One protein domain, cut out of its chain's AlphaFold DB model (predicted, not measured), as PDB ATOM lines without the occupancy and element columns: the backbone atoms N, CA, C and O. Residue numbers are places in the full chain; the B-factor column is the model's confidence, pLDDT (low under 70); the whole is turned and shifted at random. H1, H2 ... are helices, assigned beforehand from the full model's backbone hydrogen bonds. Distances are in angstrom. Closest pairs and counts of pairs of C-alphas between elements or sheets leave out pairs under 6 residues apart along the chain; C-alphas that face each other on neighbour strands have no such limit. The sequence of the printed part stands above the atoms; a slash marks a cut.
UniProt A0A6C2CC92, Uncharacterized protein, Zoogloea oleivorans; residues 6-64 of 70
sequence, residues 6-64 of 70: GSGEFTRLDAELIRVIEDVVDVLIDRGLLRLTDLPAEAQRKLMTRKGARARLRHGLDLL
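This is residues 6 to 64 of the 70 residues of an uncharacterized protein of Zoogloea oleivorans (UniProt A0A6C2CC92). Two long helices, H1 and H2, cross loosely at nearly a right angle, with the loop of residues 31 to 40 joining the end of H1 to the beginning of H2. From the crossing, residues 6 to 17 of H1 and residues 55 to 64, at the other end, stick out as the two spread arms of a V. The printed part has 59 residues, all helix by class, with H1 then H2 along the chain and no named strand. It is loose, with a radius of gyration of the C-alphas of 13.4 A and spans of 34 by 33 by 19 A.

H1, residues 6 to 30, begins at C-alpha 6 (3.108, -15.154, 21.016) and measures 36.1 A. H2, residues 41 to 62, measures 31.5 A and ends at C-alpha 62 (0.899, 15.236, 8.768).

H1 and H2 are close but not clearly touching; their closest C-alphas, of Glu 22 and Leu 47, are 7.3 A apart. Their lines are about perpendicular, at 82 degrees. In H2 every O i to N i+4 pair is within hydrogen-bond range; in H1, 20 of 21.

The C-alphas farthest apart, of Gly 6 and Gly 32, are 38.7 A apart. The printed part has no cut, and the link is short. The pLDDT is under 70 at residue 6 and residues 59 to 64.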
ATOM      1  N   GLY A   6       2.326 -14.778  22.198       61.22
ATOM      2  CA  GLY A   6       3.108 -15.154  21.016       61.22
ATOM      3  C   GLY A   6       2.540 -14.627  19.695       61.22
ATOM      4  O   GLY A   6       3.270 -14.057  18.896       61.22
ATOM      5  N   SER A   7       1.231 -14.749  19.455       71.12
ATOM      6  CA  SER A   7       0.621 -14.344  18.175       71.12
ATOM      7  C   SER A   7       0.669 -12.832  17.928       71.12
ATOM      8  O   SER A   7       0.902 -12.398  16.798       71.12
ATOM      9  N   GLY A   8       0.484 -12.024  18.977       80.19
ATOM     10  CA  GLY A   8       0.601 -10.567  18.893       80.19
ATOM     11  C   GLY A   8       2.037 -10.107  18.639       80.19
ATOM     12  O   GLY A   8       2.262  -9.200  17.838       80.19
ATOM     13  N   GLU A   9       3.011 -10.770  19.263       82.75
ATOM     14  CA  GLU A   9       4.435 -10.498  19.062       82.75
ATOM     15  C   GLU A   9       4.892 -10.880  17.648       82.75
ATOM     16  O   GLU A   9       5.502 -10.055  16.971       82.75
ATOM     17  N   PHE A  10       4.497 -12.056  17.145       85.19
ATOM     18  CA  PHE A  10       4.756 -12.451  15.756       85.19
ATOM     19  C   PHE A  10       4.132 -11.473  14.758       85.19
ATOM     20  O   PHE A  10       4.802 -11.038  13.830       85.19
ATOM     21  N   THR A  11       2.892 -11.033  14.993       88.44
ATOM     22  CA  THR A  11       2.235 -10.042  14.123       88.44
ATOM     23  C   THR A  11       3.001  -8.716  14.092       88.44
ATOM     24  O   THR A  11       3.117  -8.082  13.041       88.44
ATOM     25  N   ARG A  12       3.539  -8.280  15.238       87.81
ATOM     26  CA  ARG A  12       4.356  -7.064  15.336       87.81
ATOM     27  C   ARG A  12       5.682  -7.226  14.595       87.81
ATOM     28  O   ARG A  12       6.034  -6.341  13.821       87.81
ATOM     29  N   LEU A  13       6.373  -8.347  14.791       91.44
ATOM     30  CA  LEU A  13       7.626  -8.659  14.098       91.44
ATOM     31  C   LEU A  13       7.422  -8.741  12.579       91.44
ATOM     32  O   LEU A  13       8.184  -8.135  11.831       91.44
ATOM     33  N   ASP A  14       6.349  -9.386  12.119       89.81
ATOM     34  CA  ASP A  14       5.987  -9.444  10.700       89.81
ATOM     35  C   ASP A  14       5.708  -8.046  10.133       89.81
ATOM     36  O   ASP A  14       6.112  -7.729   9.012       89.81
ATOM     37  N   ALA A  15       5.034  -7.185  10.908       87.31
ATOM     38  CA  ALA A  15       4.744  -5.805  10.531       87.31
ATOM     39  C   ALA A  15       5.994  -4.907  10.492       87.31
ATOM     40  O   ALA A  15       6.027  -3.959   9.706       87.31
ATOM     41  N   GLU A  16       7.008  -5.189  11.309       89.12
ATOM     42  CA  GLU A  16       8.312  -4.522  11.261       89.12
ATOM     43  C   GLU A  16       9.137  -5.023  10.067       89.12
ATOM     44  O   GLU A  16       9.607  -4.215   9.264       89.12
ATOM     45  N   LEU A  17       9.230  -6.342   9.880       92.00
ATOM     46  CA  LEU A  17       9.979  -6.968   8.791       92.00
ATOM     47  C   LEU A  17       9.492  -6.503   7.418       92.00
ATOM     48  O   LEU A  17      10.284  -6.137   6.553       92.00
ATOM     49  N   ILE A  18       8.180  -6.478   7.209       89.50
ATOM     50  CA  ILE A  18       7.614  -6.053   5.930       89.50
ATOM     51  C   ILE A  18       7.905  -4.583   5.604       89.50
ATOM     52  O   ILE A  18       8.073  -4.271   4.431       89.50
ATOM     53  N   ARG A  19       8.031  -3.691   6.601       87.94
ATOM     54  CA  ARG A  19       8.448  -2.295   6.360       87.94
ATOM     55  C   ARG A  19       9.885  -2.235   5.863       87.94
ATOM     56  O   ARG A  19      10.165  -1.495   4.929       87.94
ATOM     57  N   VAL A  20      10.765  -3.045   6.452       92.31
ATOM     58  CA  VAL A  20      12.158  -3.165   6.002       92.31
ATOM     59  C   VAL A  20      12.208  -3.687   4.567       92.31
ATOM     60  O   VAL A  20      12.938  -3.141   3.748       92.31
ATOM     61  N   ILE A  21      11.400  -4.699   4.234       92.31
ATOM     62  CA  ILE A  21      11.308  -5.217   2.861       92.31
ATOM     63  C   ILE A  21      10.826  -4.128   1.895       92.31
ATOM     64  O   ILE A  21      11.390  -3.997   0.813       92.31
ATOM     65  N   GLU A  22       9.817  -3.338   2.270       90.25
ATOM     66  CA  GLU A  22       9.353  -2.211   1.452       90.25
ATOM     67  C   GLU A  22      10.461  -1.180   1.214       90.25
ATOM     68  O   GLU A  22      10.703  -0.820   0.064       90.25
ATOM     69  N   ASP A  23      11.176  -0.767   2.264       91.25
ATOM     70  CA  ASP A  23      12.257   0.216   2.145       91.25
ATOM     71  C   ASP A  23      13.427  -0.341   1.294       91.25
ATOM     72  O   ASP A  23      14.007   0.378   0.482       91.25
ATOM     73  N   VAL A  24      13.753  -1.636   1.404       94.69
ATOM     74  CA  VAL A  24      14.762  -2.289   0.545       94.69
ATOM     75  C   VAL A  24      14.313  -2.318  -0.917       94.69
ATOM     76  O   VAL A  24      15.107  -2.007  -1.803       94.69
ATOM     77  N   VAL A  25      13.054  -2.675  -1.184       92.62
ATOM     78  CA  VAL A  25      12.493  -2.661  -2.544       92.62
ATOM     79  C   VAL A  25      12.552  -1.252  -3.133       92.62
ATOM     80  O   VAL A  25      12.938  -1.108  -4.290       92.62
ATOM     81  N   ASP A  26      12.239  -0.225  -2.342       91.69
ATOM     82  CA  ASP A  26      12.328   1.178  -2.759       91.69
ATOM     83  C   ASP A  26      13.760   1.567  -3.121       91.69
ATOM     84  O   ASP A  26      13.999   2.047  -4.225       91.69
ATOM     85  N   VAL A  27      14.738   1.246  -2.269       96.19
ATOM     86  CA  VAL A  27      16.157   1.511  -2.555       96.19
ATOM     87  C   VAL A  27      16.625   0.815  -3.836       96.19
ATOM     88  O   VAL A  27      17.401   1.388  -4.604       96.19
ATOM     89  N   LEU A  28      16.187  -0.421  -4.086       96.38
ATOM     90  CA  LEU A  28      16.553  -1.148  -5.303       96.38
ATOM     91  C   LEU A  28      15.907  -0.541  -6.555       96.38
ATOM     92  O   LEU A  28      16.568  -0.475  -7.593       96.38
ATOM     93  N   ILE A  29      14.657  -0.082  -6.457       93.25
ATOM     94  CA  ILE A  29      13.961   0.616  -7.546       93.25
ATOM     95  C   ILE A  29      14.631   1.960  -7.838       93.25
ATOM     96  O   ILE A  29      14.935   2.243  -8.995       93.25
ATOM     97  N   ASP A  30      14.934   2.747  -6.805       95.12
ATOM     98  CA  ASP A  30      15.560   4.067  -6.936       95.12
ATOM     99  C   ASP A  30      16.959   3.980  -7.560       95.12
ATOM    100  O   ASP A  30      17.371   4.849  -8.328       95.12
ATOM    101  N   ARG A  31      17.690   2.893  -7.281       96.88
ATOM    102  CA  ARG A  31      18.989   2.601  -7.911       96.88
ATOM    103  C   ARG A  31      18.874   2.001  -9.314       96.88
ATOM    104  O   ARG A  31      19.901   1.733  -9.932       96.88
ATOM    105  N   GLY A  32      17.661   1.745  -9.804       94.56
ATOM    106  CA  GLY A  32      17.416   1.092 -11.091       94.56
ATOM    107  C   GLY A  32      17.829  -0.385 -11.138       94.56
ATOM    108  O   GLY A  32      17.963  -0.941 -12.225       94.56
ATOM    109  N   LEU A  33      18.050  -1.021  -9.982       96.62
ATOM    110  CA  LEU A  33      18.484  -2.420  -9.863       96.62
ATOM    111  C   LEU A  33      17.314  -3.410  -9.870       96.62
ATOM    112  O   LEU A  33      17.513  -4.595 -10.123       96.62
ATOM    113  N   LEU A  34      16.106  -2.933  -9.571       95.44
ATOM    114  CA  LEU A  34      14.870  -3.709  -9.573       95.44
ATOM    115  C   LEU A  34      13.773  -2.891 -10.249       95.44
ATOM    116  O   LEU A  34      13.593  -1.717  -9.932       95.44
ATOM    117  N   ARG A  35      12.981  -3.501 -11.128       93.94
ATOM    118  CA  ARG A  35      11.725  -2.907 -11.594       93.94
ATOM    119  C   ARG A  35      10.557  -3.606 -10.921       93.94
ATOM    120  O   ARG A  35      10.570  -4.812 -10.702       93.94
ATOM    121  N   LEU A  36       9.478  -2.865 -10.676       88.44
ATOM    122  CA  LEU A  36       8.247  -3.442 -10.126       88.44
ATOM    123  C   LEU A  36       7.732  -4.625 -10.966       88.44
ATOM    124  O   LEU A  36       7.241  -5.608 -10.421       88.44
ATOM    125  N   THR A  37       7.877  -4.538 -12.289       91.50
ATOM    126  CA  THR A  37       7.458  -5.573 -13.245       91.50
ATOM    127  C   THR A  37       8.241  -6.878 -13.140       91.50
ATOM    128  O   THR A  37       7.792  -7.878 -13.688       91.50
ATOM    129  N   ASP A  38       9.382  -6.876 -12.448       92.62
ATOM    130  CA  ASP A  38      10.218  -8.064 -12.256       92.62
ATOM    131  C   ASP A  38       9.680  -8.945 -11.114       92.62
ATOM    132  O   ASP A  38      10.072 -10.100 -10.959       92.62
ATOM    133  N   LEU A  39       8.753  -8.414 -10.310       91.75
ATOM    134  CA  LEU A  39       8.106  -9.131  -9.218       91.75
ATOM    135  C   LEU A  39       6.850  -9.876  -9.707       91.75
ATOM    136  O   LEU A  39       6.162  -9.397 -10.611       91.75
ATOM    137  N   PRO A  40       6.459 -10.997  -9.074       95.50
ATOM    138  CA  PRO A  40       5.193 -11.667  -9.366       95.50
ATOM    139  C   PRO A  40       3.985 -10.733  -9.197       95.50
ATOM    140  O   PRO A  40       3.969  -9.889  -8.300       95.50
ATOM    141  N   ALA A  41       2.931 -10.923  -9.997       92.56
ATOM    142  CA  ALA A  41       1.739 -10.061  -9.987       92.56
ATOM    143  C   ALA A  41       1.106  -9.900  -8.589       92.56
ATOM    144  O   ALA A  41       0.610  -8.831  -8.227       92.56
ATOM    145  N   GLU A  42       1.154 -10.950  -7.770       92.25
ATOM    146  CA  GLU A  42       0.689 -10.891  -6.386       92.25
ATOM    147  C   GLU A  42       1.558  -9.969  -5.516       92.25
ATOM    148  O   GLU A  42       1.024  -9.157  -4.757       92.25
ATOM    149  N   ALA A  43       2.884 -10.048  -5.653       89.38
ATOM    150  CA  ALA A  43       3.822  -9.195  -4.929       89.38
ATOM    151  C   ALA A  43       3.671  -7.727  -5.345       89.38
ATOM    152  O   ALA A  43       3.622  -6.855  -4.478       89.38
ATOM    153  N   GLN A  44       3.484  -7.460  -6.643       91.75
ATOM    154  CA  GLN A  44       3.203  -6.114  -7.150       91.75
ATOM    155  C   GLN A  44       1.951  -5.518  -6.493       91.75
ATOM    156  O   GLN A  44       1.999  -4.419  -5.942       91.75
ATOM    157  N   ARG A  45       0.837  -6.264  -6.482       91.06
ATOM    158  CA  ARG A  45      -0.416  -5.825  -5.846       91.06
ATOM    159  C   ARG A  45      -0.242  -5.544  -4.354       91.06
ATOM    160  O   ARG A  45      -0.736  -4.524  -3.865       91.06
ATOM    161  N   LYS A  46       0.443  -6.435  -3.628       90.12
ATOM    162  CA  LYS A  46       0.705  -6.278  -2.188       90.12
ATOM    163  C   LYS A  46       1.545  -5.029  -1.903       90.12
ATOM    164  O   LYS A  46       1.154  -4.241  -1.044       90.12
ATOM    165  N   LEU A  47       2.619  -4.810  -2.665       88.50
ATOM    166  CA  LEU A  47       3.464  -3.614  -2.572       88.50
ATOM    167  C   LEU A  47       2.678  -2.332  -2.856       88.50
ATOM    168  O   LEU A  47       2.730  -1.402  -2.060       88.50
ATOM    169  N   MET A  48       1.891  -2.287  -3.934       87.06
ATOM    170  CA  MET A  48       1.075  -1.106  -4.258       87.06
ATOM    171  C   MET A  48       0.044  -0.798  -3.165       87.06
ATOM    172  O   MET A  48      -0.134   0.357  -2.774       87.06
ATOM    173  N   THR A  49      -0.609  -1.831  -2.628       87.00
ATOM    174  CA  THR A  49      -1.615  -1.681  -1.566       87.00
ATOM    175  C   THR A  49      -0.987  -1.128  -0.289       87.00
ATOM    176  O   THR A  49      -1.523  -0.195   0.312       87.00
ATOM    177  N   ARG A  50       0.162  -1.677   0.120       83.81
ATOM    178  CA  ARG A  50       0.843  -1.243   1.340       83.81
ATOM    179  C   ARG A  50       1.486   0.131   1.209       83.81
ATOM    180  O   ARG A  50       1.283   0.947   2.106       83.81
ATOM    181  N   LYS A  51       2.120   0.445   0.076       82.06
ATOM    182  CA  LYS A  51       2.603   1.805  -0.211       82.06
ATOM    183  C   LYS A  51       1.478   2.833  -0.114       82.06
ATOM    184  O   LYS A  51       1.644   3.856   0.545       82.06
ATOM    185  N   GLY A  52       0.307   2.530  -0.679       80.38
ATOM    186  CA  GLY A  52      -0.876   3.386  -0.559       80.38
ATOM    187  C   GLY A  52      -1.366   3.546   0.886       80.38
ATOM    188  O   GLY A  52      -1.706   4.649   1.305       80.38
ATOM    189  N   ALA A  53      -1.375   2.470   1.678       80.00
ATOM    190  CA  ALA A  53      -1.735   2.531   3.097       80.00
ATOM    191  C   ALA A  53      -0.727   3.355   3.922       80.00
ATOM    192  O   ALA A  53      -1.135   4.180   4.741       80.00
ATOM    193  N   ARG A  54       0.577   3.191   3.668       75.38
ATOM    194  CA  ARG A  54       1.653   3.956   4.315       75.38
ATOM    195  C   ARG A  54       1.583   5.436   3.959       75.38
ATOM    196  O   ARG A  54       1.697   6.260   4.859       75.38
ATOM    197  N   ALA A  55       1.361   5.777   2.689       78.00
ATOM    198  CA  ALA A  55       1.193   7.166   2.265       78.00
ATOM    199  C   ALA A  55       0.020   7.828   3.000       78.00
ATOM    200  O   ALA A  55       0.191   8.890   3.587       78.00
ATOM    201  N   ARG A  56      -1.143   7.163   3.071       75.69
ATOM    202  CA  ARG A  56      -2.310   7.676   3.813       75.69
ATOM    203  C   ARG A  56      -2.042   7.849   5.303       75.69
ATOM    204  O   ARG A  56      -2.466   8.847   5.863       75.69
ATOM    205  N   LEU A  57      -1.335   6.910   5.934       75.06
ATOM    206  CA  LEU A  57      -0.968   7.037   7.344       75.06
ATOM    207  C   LEU A  57      -0.022   8.223   7.564       75.06
ATOM    208  O   LEU A  57      -0.230   8.991   8.491       75.06
ATOM    209  N   ARG A  58       0.979   8.407   6.696       72.81
ATOM    210  CA  ARG A  58       1.890   9.559   6.773       72.81
ATOM    211  C   ARG A  58       1.143  10.873   6.568       72.81
ATOM    212  O   ARG A  58       1.298  11.752   7.395       72.81
ATOM    213  N   HIS A  59       0.293  10.977   5.547       66.88
ATOM    214  CA  HIS A  59      -0.509  12.179   5.298       66.88
ATOM    215  C   HIS A  59      -1.536  12.454   6.405       66.88
ATOM    216  O   HIS A  59      -1.734  13.600   6.776       66.88
ATOM    217  N   GLY A  60      -2.172  11.422   6.967       62.44
ATOM    218  CA  GLY A  60      -3.093  11.576   8.097       62.44
ATOM    219  C   GLY A  60      -2.396  12.009   9.389       62.44
ATOM    220  O   GLY A  60      -2.991  12.729  10.180       62.44
ATOM    221  N   LEU A  61      -1.137  11.606   9.588       59.75
ATOM    222  CA  LEU A  61      -0.296  12.087  10.688       59.75
ATOM    223  C   LEU A  61       0.232  13.511  10.436       59.75
ATOM    224  O   LEU A  61       0.370  14.268  11.385       59.75
ATOM    225  N   ASP A  62       0.478  13.883   9.177       58.06
ATOM    226  CA  ASP A  62       0.899  15.236   8.768       58.06
ATOM    227  C   ASP A  62      -0.223  16.273   8.974       58.06
ATOM    228  O   ASP A  62       0.026  17.408   9.366       58.06
ATOM    229  N   LEU A  63      -1.485  15.862   8.789       57.28
ATOM    230  CA  LEU A  63      -2.677  16.677   9.070       57.28
ATOM    231  C   LEU A  63      -2.955  16.878  10.573       57.28
ATOM    232  O   LEU A  63      -3.820  17.674  10.922       57.28
ATOM    233  N   LEU A  64      -2.249  16.158  11.450       58.22
ATOM    234  CA  LEU A  64      -2.314  16.286  12.911       58.22
ATOM    235  C   LEU A  64      -1.042  16.948  13.478       58.22
ATOM    236  O   LEU A  64      -0.668  16.692  14.624       58.22
TER     237      LEU A  64